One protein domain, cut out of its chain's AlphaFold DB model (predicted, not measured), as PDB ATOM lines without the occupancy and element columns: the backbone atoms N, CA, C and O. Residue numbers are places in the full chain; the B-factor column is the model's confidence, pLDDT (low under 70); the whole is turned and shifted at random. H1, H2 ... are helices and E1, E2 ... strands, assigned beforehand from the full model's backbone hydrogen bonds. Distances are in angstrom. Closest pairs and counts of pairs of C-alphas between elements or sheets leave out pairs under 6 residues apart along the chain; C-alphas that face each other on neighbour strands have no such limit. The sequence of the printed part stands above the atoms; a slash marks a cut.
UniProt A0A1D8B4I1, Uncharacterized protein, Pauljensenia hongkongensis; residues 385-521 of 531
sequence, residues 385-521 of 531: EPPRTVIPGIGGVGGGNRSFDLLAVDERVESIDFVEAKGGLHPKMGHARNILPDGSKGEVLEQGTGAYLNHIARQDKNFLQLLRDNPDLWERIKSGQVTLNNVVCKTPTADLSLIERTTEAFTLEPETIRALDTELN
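What this domain is: This is residues 385 to 521 of the 531 residues of an uncharacterized protein of Pauljensenia hongkongensis (UniProt A0A1D8B4I1). What is the main picture? A twisted sheet of four strands, E1, E2, E5 and E6, has H1 across one face, and a small separate hairpin, E3 and E4, packs beside H1 away from that sheet. H2, H3 and H4 form a loose cluster near H1. What follows what? The printed part has 137 residues: after residues 385 to 405, with no named element, come six named strands and four named helices in the order E1 E2 E3 E4 H1 H2 H3 E5 E6 H4. The larger sheet, in the order E1, E2, E5, E6, is mixed, and so is the class, helices and strands. How large is it? It is compact, with a radius of gyration of the C-alphas of 15.1 A and spans of 46 by 41 by 23 A.

How they stand to each other: How is the larger sheet paired? Residues 389 to 390 pair antiparallel with residues 408 to 409 of edge strand E1, residues 406 to 409, which forms a hairpin with E2, residues 415 to 423; N 408 and O 417 are 2.9 A apart, within hydrogen-bond range. E2 is parallel to E5, residues 483 to 491, at 17 degrees, with N 418 and O 485 at 2.7 A. E5 forms a hairpin with edge strand E6, residues 500 to 506, with N 486 and O 504 at 2.8 A. Where are the small hairpin and the first helix? E3, residues 431 to 435, and E4, residues 441 to 446, form an antiparallel hairpin, with N 432 and O 445 at 2.8 A. H1, residues 450 to 457, is on the larger sheet at a height of 9.7 A, across the strands at 80 degrees to E5 on the local plane. The closest C-alphas of E4 and H1, those of Leu 445 and Tyr 452, are 5.3 A apart. How do the other helices stand? H2, residues 461 to 469, touches H4, residues 510 to 520, at Arg 468 and Leu 520, their closest C-alphas, 5.9 A apart. H4 only just touches H1, with 3 pairs of C-alphas within 8 A, the closest being Asn 454 and Thr 512 at 6.1 A. H3, residues 471 to 478, only grazes the larger sheet, with residues 476 to 477. Are the helix backbones complete? In H1, H2, H3 and H4 every O i to N i+4 pair is within hydrogen-bond range.

Where its parts are: Where do the first and last elements lie? E1 begins at C-alpha 406, (18.580, -40.262, -160.584), and H4 ends at C-alpha 520, (11.819, -23.363, -171.670). Which elements are longer? From first to last C-alpha E2 measures 25.1 A, E5 25.0 A, E6 19.2 A and H4 15.2 A.

The domain as a whole: How far does it reach, and is it cut? The two C-alphas farthest apart, those of Asp 438 and Ser 497, are 46.5 A apart; the printed part has no cut and no long link. Where is confidence low? The mean pLDDT of the printed part is 72.4, and 49 residues are under 70, among them 393 to 402, 421 to 428 and 489 to 502.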
ATOM      1  N   GLU A 385       8.947 -42.879-147.253       52.34
ATOM      2  CA  GLU A 385       7.567 -42.491-146.940       52.34
ATOM      3  C   GLU A 385       7.357 -41.017-147.345       52.34
ATOM      4  O   GLU A 385       8.086 -40.156-146.848       52.34
ATOM      5  N   PRO A 386       6.390 -40.693-148.230       56.31
ATOM      6  CA  PRO A 386       5.621 -41.613-149.077       56.31
ATOM      7  C   PRO A 386       6.499 -42.334-150.132       56.31
ATOM      8  O   PRO A 386       7.573 -41.828-150.472       56.31
ATOM      9  N   PRO A 387       6.035 -43.478-150.686       65.62
ATOM     10  CA  PRO A 387       6.769 -44.258-151.688       65.62
ATOM     11  C   PRO A 387       7.261 -43.436-152.882       65.62
ATOM     12  O   PRO A 387       6.604 -42.482-153.311       65.62
ATOM     13  N   ARG A 388       8.424 -43.818-153.425       74.06
ATOM     14  CA  ARG A 388       9.168 -43.050-154.430       74.06
ATOM     15  C   ARG A 388       9.276 -43.793-155.755       74.06
ATOM     16  O   ARG A 388       9.963 -44.799-155.864       74.06
ATOM     17  N   THR A 389       8.686 -43.233-156.800       73.19
ATOM     18  CA  THR A 389       8.814 -43.736-158.170       73.19
ATOM     19  C   THR A 389       9.911 -42.993-158.909       73.19
ATOM     20  O   THR A 389       9.901 -41.766-158.950       73.19
ATOM     21  N   VAL A 390      10.837 -43.709-159.539       76.06
ATOM     22  CA  VAL A 390      11.857 -43.087-160.392       76.06
ATOM     23  C   VAL A 390      11.234 -42.411-161.611       76.06
ATOM     24  O   VAL A 390      10.328 -42.951-162.235       76.06
ATOM     25  N   ILE A 391      11.752 -41.239-161.977       75.69
ATOM     26  CA  ILE A 391      11.446 -40.568-163.240       75.69
ATOM     27  C   ILE A 391      12.428 -41.102-164.303       75.69
ATOM     28  O   ILE A 391      13.627 -40.811-164.223       75.69
ATOM     29  N   PRO A 392      11.975 -41.899-165.290       71.00
ATOM     30  CA  PRO A 392      12.849 -42.503-166.285       71.00
ATOM     31  C   PRO A 392      13.467 -41.448-167.212       71.00
ATOM     32  O   PRO A 392      12.909 -40.382-167.457       71.00
ATOM     33  N   GLY A 393      14.645 -41.762-167.752       69.56
ATOM     34  CA  GLY A 393      15.381 -40.872-168.655       69.56
ATOM     35  C   GLY A 393      16.202 -39.780-167.960       69.56
ATOM     36  O   GLY A 393      17.037 -39.159-168.618       69.56
ATOM     37  N   ILE A 394      16.044 -39.577-166.647       68.69
ATOM     38  CA  ILE A 394      16.946 -38.730-165.859       68.69
ATOM     39  C   ILE A 394      18.083 -39.579-165.288       68.69
ATOM     40  O   ILE A 394      17.851 -40.485-164.491       68.69
ATOM     41  N   GLY A 395      19.316 -39.258-165.683       59.38
ATOM     42  CA  GLY A 395      20.517 -39.886-165.139       59.38
ATOM     43  C   GLY A 395      20.780 -41.325-165.589       59.38
ATOM     44  O   GLY A 395      20.435 -41.734-166.699       59.38
ATOM     45  N   GLY A 396      21.475 -42.069-164.728       50.38
ATOM     46  CA  GLY A 396      21.985 -43.416-164.980       50.38
ATOM     47  C   GLY A 396      23.413 -43.618-164.457       50.38
ATOM     48  O   GLY A 396      24.215 -42.682-164.405       50.38
ATOM     49  N   VAL A 397      23.752 -44.861-164.093       42.75
ATOM     50  CA  VAL A 397      25.054 -45.226-163.500       42.75
ATOM     51  C   VAL A 397      26.208 -44.821-164.429       42.75
ATOM     52  O   VAL A 397      26.462 -45.459-165.450       42.75
ATOM     53  N   GLY A 398      26.927 -43.757-164.054       42.41
ATOM     54  CA  GLY A 398      28.045 -43.207-164.827       42.41
ATOM     55  C   GLY A 398      27.717 -42.021-165.748       42.41
ATOM     56  O   GLY A 398      28.549 -41.710-166.599       42.41
ATOM     57  N   GLY A 399      26.575 -41.339-165.578       42.38
ATOM     58  CA  GLY A 399      26.152 -40.183-166.400       42.38
ATOM     59  C   GLY A 399      27.129 -38.992-166.460       42.38
ATOM     60  O   GLY A 399      27.105 -38.209-167.412       42.38
ATOM     61  N   GLY A 400      28.058 -38.890-165.506       51.50
ATOM     62  CA  GLY A 400      29.097 -37.858-165.471       51.50
ATOM     63  C   GLY A 400      28.687 -36.612-164.683       51.50
ATOM     64  O   GLY A 400      27.659 -36.575-164.024       51.50
ATOM     65  N   ASN A 401      29.511 -35.565-164.719       58.69
ATOM     66  CA  ASN A 401      29.373 -34.390-163.843       58.69
ATOM     67  C   ASN A 401      28.449 -33.281-164.392       58.69
ATOM     68  O   ASN A 401      28.697 -32.104-164.132       58.69
ATOM     69  N   ARG A 402      27.450 -33.640-165.209       66.25
ATOM     70  CA  ARG A 402      26.563 -32.700-165.933       66.25
ATOM     71  C   ARG A 402      25.090 -33.111-165.975       66.25
ATOM     72  O   ARG A 402      24.293 -32.426-166.610       66.25
ATOM     73  N   SER A 403      24.741 -34.215-165.329       76.19
ATOM     74  CA  SER A 403      23.372 -34.692-165.169       76.19
ATOM     75  C   SER A 403      23.157 -35.108-163.723       76.19
ATOM     76  O   SER A 403      24.124 -35.371-163.004       76.19
ATOM     77  N   PHE A 404      21.904 -35.189-163.297       75.69
ATOM     78  CA  PHE A 404      21.568 -35.873-162.055       75.69
ATOM     79  C   PHE A 404      21.842 -37.377-162.193       75.69
ATOM     80  O   PHE A 404      21.780 -37.920-163.296       75.69
ATOM     81  N   ASP A 405      22.164 -38.049-161.085       68.75
ATOM     82  CA  ASP A 405      22.359 -39.507-161.060       68.75
ATOM     83  C   ASP A 405      21.005 -40.230-161.233       68.75
ATOM     84  O   ASP A 405      20.920 -41.193-161.997       68.75
ATOM     85  N   LEU A 406      19.954 -39.746-160.554       75.94
ATOM     86  CA  LEU A 406      18.580 -40.262-160.584       75.94
ATOM     87  C   LEU A 406      17.603 -39.210-160.007       75.94
ATOM     88  O   LEU A 406      17.977 -38.444-159.116       75.94
ATOM     89  N   LEU A 407      16.348 -39.190-160.469       78.56
ATOM     90  CA  LEU A 407      15.235 -38.449-159.848       78.56
ATOM     91  C   LEU A 407      14.113 -39.422-159.469       78.56
ATOM     92  O   LEU A 407      13.821 -40.336-160.239       78.56
ATOM     93  N   ALA A 408      13.449 -39.200-158.334       77.12
ATOM     94  CA  ALA A 408      12.266 -39.957-157.919       77.12
ATOM     95  C   ALA A 408      11.178 -39.051-157.318       77.12
ATOM     96  O   ALA A 408      11.478 -37.969-156.830       77.12
ATOM     97  N   VAL A 409       9.912 -39.466-157.362       79.88
ATOM     98  CA  VAL A 409       8.735 -38.636-157.054       79.88
ATOM     99  C   VAL A 409       7.645 -39.455-156.353       79.88
ATOM    100  O   VAL A 409       7.551 -40.657-156.578       79.88
ATOM    101  N   ASP A 410       6.831 -38.840-155.491       77.75
ATOM    102  CA  ASP A 410       5.643 -39.507-154.921       77.75
ATOM    103  C   ASP A 410       4.414 -39.494-155.851       77.75
ATOM    104  O   ASP A 410       4.324 -38.687-156.775       77.75
ATOM    105  N   GLU A 411       3.427 -40.356-155.565       74.94
ATOM    106  CA  GLU A 411       2.167 -40.497-156.329       74.94
ATOM    107  C   GLU A 411       1.366 -39.181-156.453       74.94
ATOM    108  O   GLU A 411       0.581 -38.999-157.386       74.94
ATOM    109  N   ARG A 412       1.550 -38.240-155.519       72.56
ATOM    110  CA  ARG A 412       0.874 -36.931-155.525       72.56
ATOM    111  C   ARG A 412       1.707 -35.844-156.196       72.56
ATOM    112  O   ARG A 412       1.216 -34.731-156.397       72.56
ATOM    113  N   VAL A 413       2.950 -36.156-156.559       75.25
ATOM    114  CA  VAL A 413       3.942 -35.217-157.081       75.25
ATOM    115  C   VAL A 413       4.125 -34.034-156.112       75.25
ATOM    116  O   VAL A 413       4.270 -32.894-156.547       75.25
ATOM    117  N   GLU A 414       4.039 -34.264-154.798       75.75
ATOM    118  CA  GLU A 414       4.193 -33.239-153.745       75.75
ATOM    119  C   GLU A 414       5.676 -33.026-153.374       75.75
ATOM    120  O   GLU A 414       6.063 -31.969-152.868       75.75
ATOM    121  N   SER A 415       6.544 -33.988-153.698       77.69
ATOM    122  CA  SER A 415       7.993 -33.879-153.535       77.69
ATOM    123  C   SER A 415       8.784 -34.737-154.534       77.69
ATOM    124  O   SER A 415       8.326 -35.793-154.973       77.69
ATOM    125  N   ILE A 416       9.980 -34.264-154.901       81.31
ATOM    126  CA  ILE A 416      10.915 -34.931-155.822       81.31
ATOM    127  C   ILE A 416      12.269 -35.083-155.138       81.31
ATOM    128  O   ILE A 416      12.887 -34.087-154.771       81.31
ATOM    129  N   ASP A 417      12.760 -36.312-155.033       81.88
ATOM    130  CA  ASP A 417      14.099 -36.622-154.551       81.88
ATOM    131  C   ASP A 417      15.101 -36.621-155.716       81.88
ATOM    132  O   ASP A 417      14.994 -37.400-156.661       81.88
ATOM    133  N   PHE A 418      16.105 -35.754-155.615       81.88
ATOM    134  CA  PHE A 418      17.315 -35.724-156.425       81.88
ATOM    135  C   PHE A 418      18.329 -36.645-155.755       81.88
ATOM    136  O   PHE A 418      18.830 -36.383-154.658       81.88
ATOM    137  N   VAL A 419      18.564 -37.781-156.398       75.44
ATOM    138  CA  VAL A 419      19.208 -38.944-155.803       75.44
ATOM    139  C   VAL A 419      20.653 -39.019-156.281       75.44
ATOM    140  O   VAL A 419      20.913 -39.439-157.401       75.44
ATOM    141  N   GLU A 420      21.598 -38.678-155.405       74.88
ATOM    142  CA  GLU A 420      23.027 -38.944-155.605       74.88
ATOM    143  C   GLU A 420      23.382 -40.260-154.888       74.88
ATOM    144  O   GLU A 420      23.098 -40.424-153.693       74.88
ATOM    145  N   ALA A 421      23.978 -41.221-155.600       68.62
ATOM    146  CA  ALA A 421      24.370 -42.521-155.045       68.62
ATOM    147  C   ALA A 421      25.885 -42.728-155.178       68.62
ATOM    148  O   ALA A 421      26.471 -42.439-156.224       68.62
ATOM    149  N   LYS A 422      26.548 -43.201-154.114       65.44
ATOM    150  CA  LYS A 422      28.002 -43.437-154.103       65.44
ATOM    151  C   LYS A 422      28.344 -44.762-153.427       65.44
ATOM    152  O   LYS A 422      28.108 -44.945-152.236       65.44
ATOM    153  N   GLY A 423      28.945 -45.668-154.194       58.69
ATOM    154  CA  GLY A 423      29.347 -47.002-153.748       58.69
ATOM    155  C   GLY A 423      30.858 -47.174-153.570       58.69
ATOM    156  O   GLY A 423      31.669 -46.440-154.145       58.69
ATOM    157  N   GLY A 424      31.233 -48.199-152.800       54.66
ATOM    158  CA  GLY A 424      32.619 -48.622-152.558       54.66
ATOM    159  C   GLY A 424      33.078 -48.394-151.114       54.66
ATOM    160  O   GLY A 424      32.371 -47.784-150.326       54.66
ATOM    161  N   LEU A 425      34.268 -48.889-150.752       51.16
ATOM    162  CA  LEU A 425      34.718 -49.006-149.346       51.16
ATOM    163  C   LEU A 425      34.810 -47.666-148.593       51.16
ATOM    164  O   LEU A 425      34.603 -47.605-147.385       51.16
ATOM    165  N   HIS A 426      35.121 -46.591-149.315       57.88
ATOM    166  CA  HIS A 426      35.127 -45.222-148.803       57.88
ATOM    167  C   HIS A 426      34.459 -44.321-149.849       57.88
ATOM    168  O   HIS A 426      35.160 -43.765-150.704       57.88
ATOM    169  N   PRO A 427      33.119 -44.216-149.847       57.47
ATOM    170  CA  PRO A 427      32.398 -43.427-150.834       57.47
ATOM    171  C   PRO A 427      32.715 -41.944-150.610       57.47
ATOM    172  O   PRO A 427      32.507 -41.398-149.527       57.47
ATOM    173  N   LYS A 428      33.269 -41.296-151.638       62.78
ATOM    174  CA  LYS A 428      33.615 -39.870-151.623       62.78
ATOM    175  C   LYS A 428      32.732 -39.117-152.598       62.78
ATOM    176  O   LYS A 428      32.536 -39.578-153.723       62.78
ATOM    177  N   MET A 429      32.271 -37.944-152.181       71.06
ATOM    178  CA  MET A 429      31.570 -37.024-153.063       71.06
ATOM    179  C   MET A 429      32.550 -36.490-154.113       71.06
ATOM    180  O   MET A 429      33.688 -36.111-153.809       71.06
ATOM    181  N   GLY A 430      32.127 -36.493-155.374       69.50
ATOM    182  CA  GLY A 430      32.819 -35.767-156.427       69.50
ATOM    183  C   GLY A 430      32.700 -34.262-156.209       69.50
ATOM    184  O   GLY A 430      32.021 -33.790-155.300       69.50
ATOM    185  N   HIS A 431      33.391 -33.496-157.042       77.69
ATOM    186  CA  HIS A 431      33.309 -32.042-157.017       77.69
ATOM    187  C   HIS A 431      33.087 -31.550-158.447       77.69
ATOM    188  O   HIS A 431      33.860 -31.885-159.350       77.69
ATOM    189  N   ALA A 432      32.046 -30.748-158.657       71.38
ATOM    190  CA  ALA A 432      31.927 -29.926-159.850       71.38
ATOM    191  C   ALA A 432      32.687 -28.611-159.648       71.38
ATOM    192  O   ALA A 432      33.106 -28.255-158.543       71.38
ATOM    193  N   ARG A 433      32.869 -27.865-160.733       71.94
ATOM    194  CA  ARG A 433      33.361 -26.496-160.663       71.94
ATOM    195  C   ARG A 433      32.468 -25.623-161.514       71.94
ATOM    196  O   ARG A 433      32.270 -25.929-162.688       71.94
ATOM    197  N   ASN A 434      31.985 -24.533-160.932       66.50
ATOM    198  CA  ASN A 434      31.179 -23.586-161.674       66.50
ATOM    199  C   ASN A 434      32.014 -22.965-162.807       66.50
ATOM    200  O   ASN A 434      33.178 -22.609-162.600       66.50
ATOM    201  N   ILE A 435      31.443 -22.861-164.004       65.06
ATOM    202  CA  ILE A 435      32.059 -22.144-165.125       65.06
ATOM    203  C   ILE A 435      31.251 -20.867-165.283       65.06
ATOM    204  O   ILE A 435      30.052 -20.922-165.547       65.06
ATOM    205  N   LEU A 436      31.899 -19.729-165.052       64.88
ATOM    206  CA  LEU A 436      31.252 -18.427-165.143       64.88
ATOM    207  C   LEU A 436      30.963 -18.071-166.617       64.88
ATOM    208  O   LEU A 436      31.566 -18.663-167.516       64.88
ATOM    209  N   PRO A 437      30.063 -17.108-166.905       59.47
ATOM    210  CA  PRO A 437      29.691 -16.748-168.281       59.47
ATOM    211  C   PRO A 437      30.853 -16.278-169.174       59.47
ATOM    212  O   PRO A 437      30.739 -16.308-170.396       59.47
ATOM    213  N   ASP A 438      31.975 -15.864-168.580       67.31
ATOM    214  CA  ASP A 438      33.227 -15.499-169.257       67.31
ATOM    215  C   ASP A 438      34.158 -16.703-169.534       67.31
ATOM    216  O   ASP A 438      35.272 -16.534-170.032       67.31
ATOM    217  N   GLY A 439      33.723 -17.923-169.204       64.94
ATOM    218  CA  GLY A 439      34.502 -19.157-169.305       64.94
ATOM    219  C   GLY A 439      35.484 -19.385-168.150       64.94
ATOM    220  O   GLY A 439      36.219 -20.378-168.163       64.94
ATOM    221  N   SER A 440      35.526 -18.499-167.150       64.19
ATOM    222  CA  SER A 440      36.453 -18.613-166.026       64.19
ATOM    223  C   SER A 440      36.000 -19.638-164.976       64.19
ATOM    224  O   SER A 440      34.849 -20.079-164.908       64.19
ATOM    225  N   LYS A 441      36.964 -20.074-164.160       71.50
ATOM    226  CA  LYS A 441      36.801 -21.115-163.139       71.50
ATOM    227  C   LYS A 441      36.259 -20.513-161.843       71.50
ATOM    228  O   LYS A 441      37.033 -19.982-161.052       71.50
ATOM    229  N   GLY A 442      34.959 -20.663-161.618       69.94
ATOM    230  CA  GLY A 442      34.289 -20.297-160.375       69.94
ATOM    231  C   GLY A 442      34.508 -21.301-159.237       69.94
ATOM    232  O   GLY A 442      35.468 -22.088-159.225       69.94
ATOM    233  N   GLU A 443      33.588 -21.244-158.273       77.81
ATOM    234  CA  GLU A 443      33.572 -22.041-157.045       77.81
ATOM    235  C   GLU A 443      33.591 -23.557-157.297       77.81
ATOM    236  O   GLU A 443      33.152 -24.051-158.342       77.81
ATOM    237  N   VAL A 444      34.143 -24.298-156.334       79.38
ATOM    238  CA  VAL A 444      34.131 -25.762-156.320       79.38
ATOM    239  C   VAL A 444      32.914 -26.217-155.527       79.38
ATOM    240  O   VAL A 444      32.801 -25.894-154.350       79.38
ATOM    241  N   LEU A 445      32.030 -26.973-156.169       80.44
ATOM    242  CA  LEU A 445      30.761 -27.415-155.601       80.44
ATOM    243  C   LEU A 445      30.859 -28.908-155.278       80.44
ATOM    244  O   LEU A 445      31.081 -29.717-156.183       80.44
ATOM    245  N   GLU A 446      30.721 -29.276-154.005       81.12
ATOM    246  CA  GLU A 446      30.698 -30.681-153.578       81.12
ATOM    247  C   GLU A 446      29.374 -31.344-153.996       81.12
ATOM    248  O   GLU A 446      28.300 -30.755-153.841       81.12
ATOM    249  N   GLN A 447      29.447 -32.560-154.549       76.62
ATOM    250  CA  GLN A 447      28.257 -33.339-154.907       76.62
ATOM    251  C   GLN A 447      27.365 -33.592-153.686       76.62
ATOM    252  O   GLN A 447      27.864 -33.786-152.580       76.62
ATOM    253  N   GLY A 448      26.047 -33.646-153.895       69.69
ATOM    254  CA  GLY A 448      25.090 -33.826-152.798       69.69
ATOM    255  C   GLY A 448      24.896 -32.583-151.923       69.69
ATOM    256  O   GLY A 448      24.603 -32.717-150.738       69.69
ATOM    257  N   THR A 449      25.060 -31.385-152.490       78.50
ATOM    258  CA  THR A 449      24.719 -30.095-151.860       78.50
ATOM    259  C   THR A 449      23.696 -29.338-152.709       78.50
ATOM    260  O   THR A 449      23.690 -29.463-153.938       78.50
ATOM    261  N   GLY A 450      22.863 -28.491-152.093       77.56
ATOM    262  CA  GLY A 450      21.874 -27.681-152.823       77.56
ATOM    263  C   GLY A 450      22.483 -26.769-153.904       77.56
ATOM    264  O   GLY A 450      21.889 -26.593-154.969       77.56
ATOM    265  N   ALA A 451      23.700 -26.256-153.683       79.69
ATOM    266  CA  ALA A 451      24.438 -25.454-154.663       79.69
ATOM    267  C   ALA A 451      24.911 -26.294-155.868       79.69
ATOM    268  O   ALA A 451      24.797 -25.864-157.019       79.69
ATOM    269  N   TYR A 452      25.377 -27.530-155.636       81.12
ATOM    270  CA  TYR A 452      25.678 -28.475-156.714       81.12
ATOM    271  C   TYR A 452      24.425 -28.834-157.522       81.12
ATOM    272  O   TYR A 452      24.465 -28.786-158.751       81.12
ATOM    273  N   LEU A 453      23.294 -29.116-156.866       83.12
ATOM    274  CA  LEU A 453      22.045 -29.432-157.566       83.12
ATOM    275  C   LEU A 453      21.551 -28.247-158.413       83.12
ATOM    276  O   LEU A 453      21.147 -28.442-159.557       83.12
ATOM    277  N   ASN A 454      21.685 -27.013-157.918       84.06
ATOM    278  CA  ASN A 454      21.421 -25.794-158.689       84.06
ATOM    279  C   ASN A 454      22.353 -25.619-159.899       84.06
ATOM    280  O   ASN A 454      21.934 -25.119-160.944       84.06
ATOM    281  N   HIS A 455      23.619 -26.023-159.792       82.94
ATOM    282  CA  HIS A 455      24.557 -26.014-160.917       82.94
ATOM    283  C   HIS A 455      24.208 -27.073-161.976       82.94
ATOM    284  O   HIS A 455      24.223 -26.762-163.168       82.94
ATOM    285  N   ILE A 456      23.850 -28.294-161.560       83.69
ATOM    286  CA  ILE A 456      23.457 -29.382-162.468       83.69
ATOM    287  C   ILE A 456      22.106 -29.107-163.135       83.69
ATOM    288  O   ILE A 456      21.991 -29.305-164.342       83.69
ATOM    289  N   ALA A 457      21.120 -28.556-162.417       85.31
ATOM    290  CA  ALA A 457      19.808 -28.197-162.970       85.31
ATOM    291  C   ALA A 457      19.910 -27.307-164.222       85.31
ATOM    292  O   ALA A 457      19.125 -27.450-165.152       85.31
ATOM    293  N   ARG A 458      20.910 -26.415-164.269       84.62
ATOM    294  CA  ARG A 458      21.182 -25.507-165.398       84.62
ATOM    295  C   ARG A 458      21.873 -26.165-166.599       84.62
ATOM    296  O   ARG A 458      22.053 -25.507-167.620       84.62
ATOM    297  N   GLN A 459      22.323 -27.413-166.476       83.88
ATOM    298  CA  GLN A 459      23.130 -28.116-167.484       83.88
ATOM    299  C   GLN A 459      22.515 -29.437-167.949       83.88
ATOM    300  O   GLN A 459      22.771 -29.857-169.082       83.88
ATOM    301  N   ASP A 460      21.729 -30.087-167.091       84.50
ATOM    302  CA  ASP A 460      21.108 -31.369-167.382       84.50
ATOM    303  C   ASP A 460      20.030 -31.202-168.463       84.50
ATOM    304  O   ASP A 460      18.931 -30.687-168.243       84.50
ATOM    305  N   LYS A 461      20.369 -31.664-169.668       86.75
ATOM    306  CA  LYS A 461      19.493 -31.611-170.841       86.75
ATOM    307  C   LYS A 461      18.263 -32.498-170.697       86.75
ATOM    308  O   LYS A 461      17.235 -32.170-171.281       86.75
ATOM    309  N   ASN A 462      18.358 -33.595-169.949       84.50
ATOM    310  CA  ASN A 462      17.246 -34.515-169.749       84.50
ATOM    311  C   ASN A 462      16.279 -33.926-168.717       84.50
ATOM    312  O   ASN A 462      15.072 -33.970-168.932       84.50
ATOM    313  N   PHE A 463      16.793 -33.280-167.666       86.50
ATOM    314  CA  PHE A 463      15.976 -32.507-166.728       86.50
ATOM    315  C   PHE A 463      15.278 -31.326-167.416       86.50
ATOM    316  O   PHE A 463      14.069 -31.151-167.271       86.50
ATOM    317  N   LEU A 464      15.999 -30.563-168.244       86.31
ATOM    318  CA  LEU A 464      15.401 -29.499-169.057       86.31
ATOM    319  C   LEU A 464      14.312 -30.040-169.998       86.31
ATOM    320  O   LEU A 464      13.277 -29.400-170.172       86.31
ATOM    321  N   GLN A 465      14.523 -31.217-170.595       85.56
ATOM    322  CA  GLN A 465      13.535 -31.843-171.470       85.56
ATOM    323  C   GLN A 465      12.303 -32.341-170.694       85.56
ATOM    324  O   GLN A 465      11.185 -32.085-171.128       85.56
ATOM    325  N   LEU A 466      12.484 -32.938-169.510       86.19
ATOM    326  CA  LEU A 466      11.395 -33.309-168.597       86.19
ATOM    327  C   LEU A 466      10.508 -32.104-168.254       86.19
ATOM    328  O   LEU A 466       9.284 -32.217-168.320       86.19
ATOM    329  N   LEU A 467      11.111 -30.956-167.920       88.50
ATOM    330  CA  LEU A 467      10.378 -29.716-167.637       88.50
ATOM    331  C   LEU A 467       9.688 -29.146-168.888       88.50
ATOM    332  O   LEU A 467       8.585 -28.613-168.786       88.50
ATOM    333  N   ARG A 468      10.301 -29.285-170.072       86.44
ATOM    334  CA  ARG A 468       9.725 -28.850-171.357       86.44
ATOM    335  C   ARG A 468       8.496 -29.665-171.750       86.44
ATOM    336  O   ARG A 468       7.513 -29.092-172.212       86.44
ATOM    337  N   ASP A 469       8.545 -30.976-171.542       86.44
ATOM    338  CA  ASP A 469       7.443 -31.890-171.855       86.44
ATOM    339  C   ASP A 469       6.340 -31.874-170.777       86.44
ATOM    340  O   ASP A 469       5.222 -32.329-171.021       86.44
ATOM    341  N   ASN A 470       6.625 -31.313-169.592       87.00
ATOM    342  CA  ASN A 470       5.702 -31.213-168.457       87.00
ATOM    343  C   ASN A 470       5.694 -29.784-167.872       87.00
ATOM    344  O   ASN A 470       6.184 -29.563-166.761       87.00
ATOM    345  N   PRO A 471       5.127 -28.791-168.581       85.00
ATOM    346  CA  PRO A 471       5.090 -27.406-168.101       85.00
ATOM    347  C   PRO A 471       4.292 -27.247-166.795       85.00
ATOM    348  O   PRO A 471       4.598 -26.382-165.980       85.00
ATOM    349  N   ASP A 472       3.310 -28.116-166.546       80.38
ATOM    350  CA  ASP A 472       2.574 -28.190-165.281       80.38
ATOM    351  C   ASP A 472       3.433 -28.700-164.112       80.38
ATOM    352  O   ASP A 472       3.231 -28.268-162.979       80.38
ATOM    353  N   LEU A 473       4.436 -29.550-164.363       85.00
ATOM    354  CA  LEU A 473       5.456 -29.882-163.364       85.00
ATOM    355  C   LEU A 473       6.309 -28.653-163.027       85.00
ATOM    356  O   LEU A 473       6.552 -28.374-161.853       85.00
ATOM    357  N   TRP A 474       6.733 -27.904-164.049       86.75
ATOM    358  CA  TRP A 474       7.582 -26.727-163.873       86.75
ATOM    359  C   TRP A 474       6.895 -25.613-163.074       86.75
ATOM    360  O   TRP A 474       7.487 -25.083-162.135       86.75
ATOM    361  N   GLU A 475       5.628 -25.306-163.365       76.00
ATOM    362  CA  GLU A 475       4.868 -24.321-162.581       76.00
ATOM    363  C   GLU A 475       4.667 -24.761-161.122       76.00
ATOM    364  O   GLU A 475       4.752 -23.937-160.209       76.00
ATOM    365  N   ARG A 476       4.475 -26.062-160.863       76.56
ATOM    366  CA  ARG A 476       4.367 -26.591-159.491       76.56
ATOM    367  C   ARG A 476       5.697 -26.511-158.730       76.56
ATOM    368  O   ARG A 476       5.685 -26.219-157.537       76.56
ATOM    369  N   ILE A 477       6.834 -26.681-159.407       76.56
ATOM    370  CA  ILE A 477       8.166 -26.445-158.822       76.56
ATOM    371  C   ILE A 477       8.371 -24.950-158.526       76.56
ATOM    372  O   ILE A 477       8.710 -24.596-157.399       76.56
ATOM    373  N   LYS A 478       8.109 -24.054-159.492       74.94
ATOM    374  CA  LYS A 478       8.270 -22.595-159.312       74.94
ATOM    375  C   LYS A 478       7.389 -22.010-158.209       74.94
ATOM    376  O   LYS A 478       7.815 -21.089-157.517       74.94
ATOM    377  N   SER A 479       6.175 -22.531-158.043       62.50
ATOM    378  CA  SER A 479       5.226 -22.091-157.010       62.50
ATOM    379  C   SER A 479       5.459 -22.720-155.629       62.50
ATOM    380  O   SER A 479       4.716 -22.413-154.700       62.50
ATOM    381  N   GLY A 480       6.462 -23.593-155.469       58.97
ATOM    382  CA  GLY A 480       6.725 -24.282-154.200       58.97
ATOM    383  C   GLY A 480       5.684 -25.350-153.835       58.97
ATOM    384  O   GLY A 480       5.625 -25.781-152.688       58.97
ATOM    385  N   GLN A 481       4.868 -25.796-154.796       63.22
ATOM    386  CA  GLN A 481       3.942 -26.927-154.631       63.22
ATOM    387  C   GLN A 481       4.645 -28.294-154.730       63.22
ATOM    388  O   GLN A 481       4.007 -29.322-154.510       63.22
ATOM    389  N   VAL A 482       5.935 -28.307-155.083       71.38
ATOM    390  CA  VAL A 482       6.806 -29.488-155.064       71.38
ATOM    391  C   VAL A 482       8.020 -29.196-154.189       71.38
ATOM    392  O   VAL A 482       8.789 -28.281-154.485       71.38
ATOM    393  N   THR A 483       8.219 -29.994-153.143       77.00
ATOM    394  CA  THR A 483       9.429 -29.925-152.306       77.00
ATOM    395  C   THR A 483      10.580 -30.660-152.994       77.00
ATOM    396  O   THR A 483      10.383 -31.771-153.490       77.00
ATOM    397  N   LEU A 484      11.780 -30.071-153.045       80.06
ATOM    398  CA  LEU A 484      12.935 -30.687-153.705       80.06
ATOM    399  C   LEU A 484      13.890 -31.309-152.674       80.06
ATOM    400  O   LEU A 484      14.561 -30.623-151.908       80.06
ATOM    401  N   ASN A 485      13.908 -32.637-152.671       78.12
ATOM    402  CA  ASN A 485      14.773 -33.555-151.939       78.12
ATOM    403  C   ASN A 485      16.239 -33.557-152.405       78.12
ATOM    404  O   ASN A 485      16.500 -34.148-153.443       78.12
ATOM    405  N   ASN A 486      17.222 -33.013-151.686       78.81
ATOM    406  CA  ASN A 486      18.621 -33.429-151.865       78.81
ATOM    407  C   ASN A 486      18.820 -34.724-151.075       78.81
ATOM    408  O   ASN A 486      18.721 -34.706-149.847       78.81
ATOM    409  N   VAL A 487      19.058 -35.855-151.745       72.94
ATOM    410  CA  VAL A 487      19.194 -37.143-151.056       72.94
ATOM    411  C   VAL A 487      20.473 -37.856-151.480       72.94
ATOM    412  O   VAL A 487      20.614 -38.321-152.615       72.94
ATOM    413  N   VAL A 488      21.392 -38.005-150.530       72.38
ATOM    414  CA  VAL A 488      22.671 -38.698-150.712       72.38
ATOM    415  C   VAL A 488      22.589 -40.067-150.045       72.38
ATOM    416  O   VAL A 488      22.308 -40.145-148.849       72.38
ATOM    417  N   CYS A 489      22.878 -41.135-150.797       66.56
ATOM    418  CA  CYS A 489      23.182 -42.446-150.218       66.56
ATOM    419  C   CYS A 489      24.645 -42.795-150.449       66.56
ATOM    420  O   CYS A 489      25.144 -42.775-151.580       66.56
ATOM    421  N   LYS A 490      25.302 -43.187-149.365       67.44
ATOM    422  CA  LYS A 490      26.628 -43.788-149.368       67.44
ATOM    423  C   LYS A 490      26.464 -45.256-149.006       67.44
ATOM    424  O   LYS A 490      25.915 -45.565-147.956       67.44
ATOM    425  N   THR A 491      26.962 -46.140-149.864       62.75
ATOM    426  CA  THR A 491      26.892 -47.595-149.687       62.75
ATOM    427  C   THR A 491      28.308 -48.154-149.525       62.75
ATOM    428  O   THR A 491      28.984 -48.421-150.531       62.75
ATOM    429  N   PRO A 492      28.798 -48.333-148.283       56.38
ATOM    430  CA  PRO A 492      30.087 -48.951-148.013       56.38
ATOM    431  C   PRO A 492      30.032 -50.446-148.348       56.38
ATOM    432  O   PRO A 492      29.605 -51.264-147.541       56.38
ATOM    433  N   THR A 493      30.462 -50.798-149.564       57.31
ATOM    434  CA  THR A 493      30.653 -52.186-150.044       57.31
ATOM    435  C   THR A 493      29.514 -53.157-149.730       57.31
ATOM    436  O   THR A 493      29.644 -53.981-148.831       57.31
ATOM    437  N   ALA A 494      28.446 -53.122-150.536       52.69
ATOM    438  CA  ALA A 494      27.463 -54.209-150.641       52.69
ATOM    439  C   ALA A 494      26.914 -54.772-149.305       52.69
ATOM    440  O   ALA A 494      26.589 -55.957-149.209       52.69
ATOM    441  N   ASP A 495      26.809 -53.933-148.272       53.50
ATOM    442  CA  ASP A 495      26.222 -54.280-146.981       53.50
ATOM    443  C   ASP A 495      25.110 -53.283-146.643       53.50
ATOM    444  O   ASP A 495      25.347 -52.084-146.483       53.50
ATOM    445  N   LEU A 496      23.882 -53.797-146.553       51.41
ATOM    446  CA  LEU A 496      22.681 -53.018-146.254       51.41
ATOM    447  C   LEU A 496      22.754 -52.324-144.887       51.41
ATOM    448  O   LEU A 496      22.182 -51.251-144.723       51.41
ATOM    449  N   SER A 497      23.472 -52.902-143.918       49.94
ATOM    450  CA  SER A 497      23.575 -52.351-142.560       49.94
ATOM    451  C   SER A 497      24.469 -51.111-142.458       49.94
ATOM    452  O   SER A 497      24.441 -50.423-141.440       49.94
ATOM    453  N   LEU A 498      25.247 -50.817-143.506       52.66
ATOM    454  CA  LEU A 498      26.206 -49.711-143.548       52.66
ATOM    455  C   LEU A 498      25.754 -48.545-144.440       52.66
ATOM    456  O   LEU A 498      26.515 -47.594-144.612       52.66
ATOM    457  N   ILE A 499      24.553 -48.600-145.028       57.44
ATOM    458  CA  ILE A 499      24.051 -47.531-145.903       57.44
ATOM    459  C   ILE A 499      23.793 -46.261-145.081       57.44
ATOM    460  O   ILE A 499      22.859 -46.196-144.283       57.44
ATOM    461  N   GLU A 500      24.590 -45.219-145.317       61.94
ATOM    462  CA  GLU A 500      24.325 -43.882-144.786       61.94
ATOM    463  C   GLU A 500      23.408 -43.129-145.759       61.94
ATOM    464  O   GLU A 500      23.743 -42.964-146.937       61.94
ATOM    465  N   ARG A 501      22.276 -42.626-145.257       66.06
ATOM    466  CA  ARG A 501      21.355 -41.740-145.984       66.06
ATOM    467  C   ARG A 501      21.304 -40.378-145.304       66.06
ATOM    468  O   ARG A 501      21.046 -40.296-144.107       66.06
ATOM    469  N   THR A 502      21.450 -39.314-146.085       67.31
ATOM    470  CA  THR A 502      21.107 -37.949-145.664       67.31
ATOM    471  C   THR A 502      20.101 -37.355-146.640       67.31
ATOM    472  O   THR A 502      20.316 -37.408-147.852       67.31
ATOM    473  N   THR A 503      19.024 -36.785-146.105       70.25
ATOM    474  CA  THR A 503      17.998 -36.050-146.852       70.25
ATOM    475  C   THR A 503      17.959 -34.623-146.330       70.25
ATOM    476  O   THR A 503      17.921 -34.416-145.122       70.25
ATOM    477  N   GLU A 504      17.985 -33.658-147.239       71.81
ATOM    478  CA  GLU A 504      17.942 -32.228-146.947       71.81
ATOM    479  C   GLU A 504      17.042 -31.553-147.989       71.81
ATOM    480  O   GLU A 504      17.205 -31.783-149.186       71.81
ATOM    481  N   ALA A 505      16.077 -30.737-147.570       73.19
ATOM    482  CA  ALA A 505      15.276 -29.957-148.512       73.19
ATOM    483  C   ALA A 505      16.114 -28.816-149.108       73.19
ATOM    484  O   ALA A 505      16.810 -28.106-148.382       73.19
ATOM    485  N   PHE A 506      16.023 -28.598-150.421       78.44
ATOM    486  CA  PHE A 506      16.658 -27.463-151.094       78.44
ATOM    487  C   PHE A 506      15.671 -26.714-151.994       78.44
ATOM    488  O   PHE A 506      14.601 -27.207-152.350       78.44
ATOM    489  N   THR A 507      16.045 -25.500-152.386       76.12
ATOM    490  CA  THR A 507      15.283 -24.665-153.320       76.12
ATOM    491  C   THR A 507      16.104 -24.371-154.567       76.12
ATOM    492  O   THR A 507      17.327 -24.215-154.490       76.12
ATOM    493  N   LEU A 508      15.440 -24.219-155.715       78.25
ATOM    494  CA  LEU A 508      16.091 -23.635-156.883       78.25
ATOM    495  C   LEU A 508      16.359 -22.149-156.628       78.25
ATOM    496  O   LEU A 508      15.465 -21.386-156.266       78.25
ATOM    497  N   GLU A 509      17.604 -21.739-156.823       79.00
ATOM    498  CA  GLU A 509      18.030 -20.352-156.720       79.00
ATOM    499  C   GLU A 509      17.333 -19.502-157.795       79.00
ATOM    500  O   GLU A 509      17.101 -19.981-158.912       79.00
ATOM    501  N   PRO A 510      17.071 -18.206-157.541       77.69
ATOM    502  CA  PRO A 510      16.454 -17.326-158.532       77.69
ATOM    503  C   PRO A 510      17.213 -17.255-159.866       77.69
ATOM    504  O   PRO A 510      16.609 -16.973-160.899       77.69
ATOM    505  N   GLU A 511      18.530 -17.490-159.875       78.25
ATOM    506  CA  GLU A 511      19.312 -17.591-161.114       78.25
ATOM    507  C   GLU A 511      19.077 -18.894-161.883       78.25
ATOM    508  O   GLU A 511      18.946 -18.850-163.106       78.25
ATOM    509  N   THR A 512      18.943 -20.021-161.186       81.69
ATOM    510  CA  THR A 512      18.581 -21.317-161.769       81.69
ATOM    511  C   THR A 512      17.182 -21.269-162.374       81.69
ATOM    512  O   THR A 512      17.007 -21.687-163.515       81.69
ATOM    513  N   ILE A 513      16.211 -20.678-161.666       78.62
ATOM    514  CA  ILE A 513      14.843 -20.499-162.179       78.62
ATOM    515  C   ILE A 513      14.849 -19.649-163.455       78.62
ATOM    516  O   ILE A 513      14.290 -20.072-164.461       78.62
ATOM    517  N   ARG A 514      15.547 -18.500-163.466       77.56
ATOM    518  CA  ARG A 514      15.658 -17.650-164.669       77.56
ATOM    519  C   ARG A 514      16.327 -18.361-165.846       77.56
ATOM    520  O   ARG A 514      15.894 -18.174-166.981       77.56
ATOM    521  N   ALA A 515      17.379 -19.143-165.598       81.69
ATOM    522  CA  ALA A 515      18.064 -19.901-166.642       81.69
ATOM    523  C   ALA A 515      17.134 -20.956-167.265       81.69
ATOM    524  O   ALA A 515      17.007 -21.014-168.486       81.69
ATOM    525  N   LEU A 516      16.424 -21.720-166.428       84.88
ATOM    526  CA  LEU A 516      15.442 -22.711-166.870       84.88
ATOM    527  C   LEU A 516      14.265 -22.064-167.614       84.88
ATOM    528  O   LEU A 516      13.963 -22.483-168.726       84.88
ATOM    529  N   ASP A 517      13.653 -21.003-167.076       83.44
ATOM    530  CA  ASP A 517      12.563 -20.284-167.758       83.44
ATOM    531  C   ASP A 517      12.996 -19.743-169.134       83.44
ATOM    532  O   ASP A 517      12.195 -19.769-170.065       83.44
ATOM    533  N   THR A 518      14.253 -19.307-169.294       85.31
ATOM    534  CA  THR A 518      14.787 -18.814-170.582       85.31
ATOM    535  C   THR A 518      14.933 -19.934-171.621       85.31
ATOM    536  O   THR A 518      14.636 -19.727-172.796       85.31
ATOM    537  N   GLU A 519      15.363 -21.126-171.202       85.06
ATOM    538  CA  GLU A 519      15.513 -22.310-172.066       85.06
ATOM    539  C   GLU A 519      14.173 -23.012-172.373       85.06
ATOM    540  O   GLU A 519      14.032 -23.714-173.382       85.06
ATOM    541  N   LEU A 520      13.178 -22.843-171.499       84.12
ATOM    542  CA  LEU A 520      11.819 -23.363-171.670       84.12
ATOM    543  C   LEU A 520      10.947 -22.417-172.509       84.12
ATOM    544  O   LEU A 520      10.180 -22.883-173.349       84.12
ATOM    545  N   ASN A 521      11.109 -21.102-172.331       80.44
ATOM    546  CA  ASN A 521      10.369 -20.048-173.026       80.44
ATOM    547  C   ASN A 521      11.338 -19.082-173.742       80.44
ATOM    548  O   ASN A 521      11.473 -17.924-173.329       80.44
TER     549      ASN A 521